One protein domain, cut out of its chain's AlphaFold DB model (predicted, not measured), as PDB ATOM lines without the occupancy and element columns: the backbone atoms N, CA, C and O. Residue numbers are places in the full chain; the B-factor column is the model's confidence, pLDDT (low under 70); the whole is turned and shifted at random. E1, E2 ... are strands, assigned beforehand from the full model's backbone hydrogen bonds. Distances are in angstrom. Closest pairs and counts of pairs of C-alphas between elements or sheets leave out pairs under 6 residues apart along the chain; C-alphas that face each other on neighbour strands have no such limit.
ATOM      1  N   VAL A  11      42.337  -5.858  21.553       94.25
ATOM      2  CA  VAL A  11      41.348  -6.913  21.770       94.25
ATOM      3  C   VAL A  11      39.965  -6.284  21.872       94.25
ATOM      4  O   VAL A  11      39.765  -5.326  22.617       94.25
ATOM      5  N   TYR A  12      39.017  -6.842  21.131       92.31
ATOM      6  CA  TYR A  12      37.620  -6.427  21.122       92.31
ATOM      7  C   TYR A  12      36.743  -7.549  21.659       92.31
ATOM      8  O   TYR A  12      36.982  -8.713  21.351       92.31
ATOM      9  N   GLN A  13      35.718  -7.193  22.426       93.50
ATOM     10  CA  GLN A  13      34.695  -8.118  22.900       93.50
ATOM     11  C   GLN A  13      33.354  -7.767  22.254       93.50
ATOM     12  O   GLN A  13      32.986  -6.593  22.188       93.50
ATOM     13  N   THR A  14      32.627  -8.779  21.792       91.62
ATOM     14  CA  THR A  14      31.246  -8.646  21.321       91.62
ATOM     15  C   THR A  14      30.269  -9.207  22.354       91.62
ATOM     16  O   THR A  14      30.576 -10.155  23.076       91.62
ATOM     17  N   GLU A  15      29.072  -8.622  22.430       90.88
ATOM     18  CA  GLU A  15      27.977  -9.089  23.304       90.88
ATOM     19  C   GLU A  15      27.107 -10.178  22.648       90.88
ATOM     20  O   GLU A  15      26.203 -10.727  23.278       90.88
ATOM     21  N   GLY A  16      27.364 -10.465  21.373       91.62
ATOM     22  CA  GLY A  16      26.658 -11.448  20.565       91.62
ATOM     23  C   GLY A  16      27.306 -11.631  19.194       91.62
ATOM     24  O   GLY A  16      28.174 -10.838  18.813       91.62
ATOM     25  N   TYR A  17      26.879 -12.655  18.457       92.31
ATOM     26  CA  TYR A  17      27.349 -12.914  17.092       92.31
ATOM     27  C   TYR A  17      26.578 -12.065  16.070       92.31
ATOM     28  O   TYR A  17      27.159 -11.342  15.257       92.31
ATOM     29  N   TYR A  18      25.246 -12.111  16.141       90.75
ATOM     30  CA  TYR A  18      24.315 -11.338  15.322       90.75
ATOM     31  C   TYR A  18      23.826 -10.080  16.038       90.75
ATOM     32  O   TYR A  18      23.773  -9.004  15.435       90.75
ATOM     33  N   ALA A  19      23.451 -10.214  17.310       89.31
ATOM     34  CA  ALA A  19      22.912  -9.137  18.128       89.31
ATOM     35  C   ALA A  19      23.236  -9.360  19.608       89.31
ATOM     36  O   ALA A  19      23.366 -10.493  20.062       89.31
ATOM     37  N   ALA A  20      23.331  -8.272  20.375       88.06
ATOM     38  CA  ALA A  20      23.539  -8.359  21.817       88.06
ATOM     39  C   ALA A  20      22.465  -9.245  22.473       88.06
ATOM     40  O   ALA A  20      21.271  -9.062  22.225       88.06
ATOM     41  N   GLY A  21      22.899 -10.198  23.301       84.00
ATOM     42  CA  GLY A  21      22.010 -11.122  24.012       84.00
ATOM     43  C   GLY A  21      21.738 -12.458  23.311       84.00
ATOM     44  O   GLY A  21      21.063 -13.298  23.899       84.00
ATOM     45  N   ASP A  22      22.291 -12.708  22.118       85.81
ATOM     46  CA  ASP A  22      22.194 -14.017  21.439       85.81
ATOM     47  C   ASP A  22      23.176 -15.081  21.969       85.81
ATOM     48  O   ASP A  22      23.221 -16.199  21.459       85.81
ATOM     49  N   MET A  23      23.956 -14.734  23.000       87.81
ATOM     50  CA  MET A  23      24.967 -15.578  23.649       87.81
ATOM     51  C   MET A  23      26.144 -16.011  22.750       87.81
ATOM     52  O   MET A  23      27.002 -16.766  23.201       87.81
ATOM     53  N   GLY A  24      26.245 -15.496  21.520       91.75
ATOM     54  CA  GLY A  24      27.353 -15.736  20.587       91.75
ATOM     55  C   GLY A  24      28.516 -14.749  20.717       91.75
ATOM     56  O   GLY A  24      29.344 -14.650  19.814       91.75
ATOM     57  N   GLY A  25      28.566 -13.979  21.807       92.81
ATOM     58  CA  GLY A  25      29.631 -13.011  22.059       92.81
ATOM     59  C   GLY A  25      31.002 -13.675  22.198       92.81
ATOM     60  O   GLY A  25      31.122 -14.777  22.733       92.81
ATOM     61  N   ALA A  26      32.047 -12.998  21.726       94.69
ATOM     62  CA  ALA A  26      33.411 -13.512  21.752       94.69
ATOM     63  C   ALA A  26      34.458 -12.397  21.818       94.69
ATOM     64  O   ALA A  26      34.161 -11.214  21.641       94.69
ATOM     65  N   MET A  27      35.703 -12.789  22.086       95.12
ATOM     66  CA  MET A  27      36.868 -11.917  22.049       95.12
ATOM     67  C   MET A  27      37.660 -12.125  20.761       95.12
ATOM     68  O   MET A  27      37.928 -13.257  20.346       95.12
ATOM     69  N   TYR A  28      38.100 -11.014  20.178       92.88
ATOM     70  CA  TYR A  28      38.839 -10.970  18.924       92.88
ATOM     71  C   TYR A  28      40.108 -10.141  19.072       92.88
ATOM     72  O   TYR A  28      40.067  -9.037  19.613       92.88
ATOM     73  N   LEU A  29      41.219 -10.632  18.529       92.75
ATOM     74  CA  LEU A  29      42.426  -9.838  18.323       92.75
ATOM     75  C   LEU A  29      42.347  -9.148  16.958       92.75
ATOM     76  O   LEU A  29      42.255  -9.814  15.924       92.75
ATOM     77  N   ALA A  30      42.413  -7.819  16.954       92.00
ATOM     78  CA  ALA A  30      42.487  -7.032  15.734       92.00
ATOM     79  C   ALA A  30      43.909  -7.037  15.163       92.00
ATOM     80  O   ALA A  30      44.871  -6.725  15.865       92.00
ATOM     81  N   THR A  31      44.052  -7.362  13.880       88.06
ATOM     82  CA  THR A  31      45.355  -7.481  13.214       88.06
ATOM     83  C   THR A  31      45.301  -6.997  11.763       88.06
ATOM     84  O   THR A  31      44.294  -7.142  11.072       88.06
ATOM     85  N   THR A  32      46.401  -6.415  11.284       83.81
ATOM     86  CA  THR A  32      46.594  -6.046   9.868       83.81
ATOM     87  C   THR A  32      47.012  -7.229   8.995       83.81
ATOM     88  O   THR A  32      47.003  -7.122   7.775       83.81
ATOM     89  N   THR A  33      47.404  -8.346   9.609       74.44
ATOM     90  CA  THR A  33      47.843  -9.571   8.931       74.44
ATOM     91  C   THR A  33      47.079 -10.765   9.487       74.44
ATOM     92  O   THR A  33      47.065 -10.969  10.704       74.44
ATOM     93  N   GLY A  34      46.472 -11.575   8.624       65.56
ATOM     94  CA  GLY A  34      45.681 -12.731   9.035       65.56
ATOM     95  C   GLY A  34      45.368 -13.666   7.873       65.56
ATOM     96  O   GLY A  34      45.641 -13.347   6.716       65.56
ATOM     97  N   SER A  35      44.821 -14.836   8.203       62.47
ATOM     98  CA  SER A  35      44.223 -15.751   7.232       62.47
ATOM     99  C   SER A  35      42.979 -15.131   6.596       62.47
ATOM    100  O   SER A  35      42.344 -14.248   7.177       62.47
ATOM    101  N   THR A  36      42.617 -15.615   5.405       65.88
ATOM    102  CA  THR A  36      41.321 -15.317   4.788       65.88
ATOM    103  C   THR A  36      40.212 -15.599   5.809       65.88
ATOM    104  O   THR A  36      40.233 -16.670   6.418       65.88
ATOM    105  N   PRO A  37      39.275 -14.667   6.034       66.75
ATOM    106  CA  PRO A  37      38.200 -14.857   6.999       66.75
ATOM    107  C   PRO A  37      37.361 -16.041   6.547       66.75
ATOM    108  O   PRO A  37      36.987 -16.116   5.376       66.75
ATOM    109  N   ASP A  38      37.059 -16.948   7.466       70.25
ATOM    110  CA  ASP A  38      36.215 -18.107   7.172       70.25
ATOM    111  C   ASP A  38      34.729 -17.727   7.057       70.25
ATOM    112  O   ASP A  38      33.924 -18.528   6.590       70.25
ATOM    113  N   GLY A  39      34.371 -16.493   7.434       71.81
ATOM    114  CA  GLY A  39      32.995 -16.000   7.432       71.81
ATOM    115  C   GLY A  39      32.179 -16.476   8.637       71.81
ATOM    116  O   GLY A  39      30.994 -16.147   8.714       71.81
ATOM    117  N   TYR A  40      32.815 -17.194   9.568       86.00
ATOM    118  CA  TYR A  40      32.214 -17.747  10.777       86.00
ATOM    119  C   TYR A  40      32.994 -17.285  12.007       86.00
ATOM    120  O   TYR A  40      32.637 -16.276  12.595       86.00
ATOM    121  N   GLY A  41      34.072 -17.969  12.395       86.38
ATOM    122  CA  GLY A  41      34.834 -17.615  13.592       86.38
ATOM    123  C   GLY A  41      35.700 -16.367  13.415       86.38
ATOM    124  O   GLY A  41      35.812 -15.566  14.336       86.38
ATOM    125  N   ASP A  42      36.310 -16.167  12.245       89.62
ATOM    126  CA  ASP A  42      37.130 -14.989  11.955       89.62
ATOM    127  C   ASP A  42      36.381 -14.000  11.049       89.62
ATOM    128  O   ASP A  42      35.671 -14.364  10.107       89.62
ATOM    129  N   HIS A  43      36.585 -12.706  11.298       88.00
ATOM    130  CA  HIS A  43      35.867 -11.640  10.602       88.00
ATOM    131  C   HIS A  43      36.795 -10.566  10.033       88.00
ATOM    132  O   HIS A  43      37.970 -10.471  10.382       88.00
ATOM    133  N   VAL A  44      36.232  -9.697   9.190       87.12
ATOM    134  CA  VAL A  44      36.884  -8.462   8.725       87.12
ATOM    135  C   VAL A  44      35.982  -7.289   9.044       87.12
ATOM    136  O   VAL A  44      34.788  -7.290   8.734       87.12
ATOM    137  N   ALA A  45      36.558  -6.294   9.704       85.06
ATOM    138  CA  ALA A  45      35.899  -5.030   9.963       85.06
ATOM    139  C   ALA A  45      35.734  -4.229   8.662       85.06
ATOM    140  O   ALA A  45      36.477  -4.402   7.699       85.06
ATOM    141  N   SER A  46      34.797  -3.281   8.631       84.38
ATOM    142  CA  SER A  46      34.531  -2.464   7.435       84.38
ATOM    143  C   SER A  46      35.731  -1.635   6.957       84.38
ATOM    144  O   SER A  46      35.752  -1.206   5.810       84.38
ATOM    145  N   ASN A  47      36.715  -1.391   7.826       85.19
ATOM    146  CA  ASN A  47      37.968  -0.706   7.503       85.19
ATOM    147  C   ASN A  47      39.100  -1.660   7.055       85.19
ATOM    148  O   ASN A  47      40.239  -1.221   6.929       85.19
ATOM    149  N   GLY A  48      38.806  -2.946   6.834       84.75
ATOM    150  CA  GLY A  48      39.758  -3.948   6.341       84.75
ATOM    151  C   GLY A  48      40.609  -4.632   7.417       84.75
ATOM    152  O   GLY A  48      41.435  -5.474   7.079       84.75
ATOM    153  N   ILE A  49      40.421  -4.307   8.701       88.19
ATOM    154  CA  ILE A  49      41.148  -4.961   9.798       88.19
ATOM    155  C   ILE A  49      40.578  -6.356  10.064       88.19
ATOM    156  O   ILE A  49      39.363  -6.524  10.197       88.19
ATOM    157  N   PHE A  50      41.461  -7.348  10.186       89.19
ATOM    158  CA  PHE A  50      41.091  -8.717  10.527       89.19
ATOM    159  C   PHE A  50      40.800  -8.829  12.019       89.19
ATOM    160  O   PHE A  50      41.544  -8.310  12.850       89.19
ATOM    161  N   LEU A  51      39.733  -9.542  12.351       89.50
ATOM    162  CA  LEU A  51      39.297  -9.835  13.706       89.50
ATOM    163  C   LEU A  51      39.403 -11.338  13.907       89.50
ATOM    164  O   LEU A  51      38.548 -12.104  13.465       89.50
ATOM    165  N   ARG A  52      40.501 -11.743  14.539       90.00
ATOM    166  CA  ARG A  52      40.842 -13.143  14.767       90.00
ATOM    167  C   ARG A  52      40.243 -13.611  16.085       90.00
ATOM    168  O   ARG A  52      40.578 -13.037  17.120       90.00
ATOM    169  N   LEU A  53      39.429 -14.663  16.066       91.25
ATOM    170  CA  LEU A  53      38.862 -15.248  17.283       91.25
ATOM    171  C   LEU A  53      39.971 -15.734  18.224       91.25
ATOM    172  O   LEU A  53      40.869 -16.478  17.807       91.25
ATOM    173  N   ILE A  54      39.891 -15.314  19.488       92.44
ATOM    174  CA  ILE A  54      40.793 -15.739  20.571       92.44
ATOM    175  C   ILE A  54      40.053 -16.322  21.784       92.44
ATOM    176  O   ILE A  54      40.704 -16.816  22.700       92.44
TER     177      ILE A  54
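Overview. This is residues 11 to 54 of the 545 residues of an uncharacterized protein of Enterobacteriaceae bacterium RIT711 (UniProt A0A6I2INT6). With little regular structure, this is a small sheet of three short strands joined by two long loops, residues 14 to 26 reaching to one end of the longest axis and residues 32 to 49 folding back to E3. The 44 printed residues hold E1, E2 and E3, a meander, each strand the antiparallel neighbour of the one before; the class is all strand, with 12 residues in named elements. It is compact, radius of gyration of the C-alphas 10.1 A, and spans 30 by 19 by 19 A.

Along the chain. E1, residues 11 to 13, begins at C-alpha (41.348, -6.913, 21.770) and is 6.9 A long. E2, residues 27 to 31, measures 13.0 A. E3, residues 50 to 53, measures 9.7 A and ends at (38.862, -15.248, 17.283).

Arrangement. Hairpin E1 and E2 is antiparallel at 144 degrees, with N 28 and O 12 2.8 A apart, within hydrogen-bond range. Hairpin E2 and E3 is antiparallel at 147 degrees, with N 29 and O 52 2.9 A apart, within that range. Residues 43 to 44 pair antiparallel with 50 to 51 of E3.

Size, cuts and confidence. The C-alphas farthest apart, Gly 21 and Thr 33, are 30.0 A apart. The printed part has no cut; both links are long. Residues 34 to 37 are under pLDDT 70.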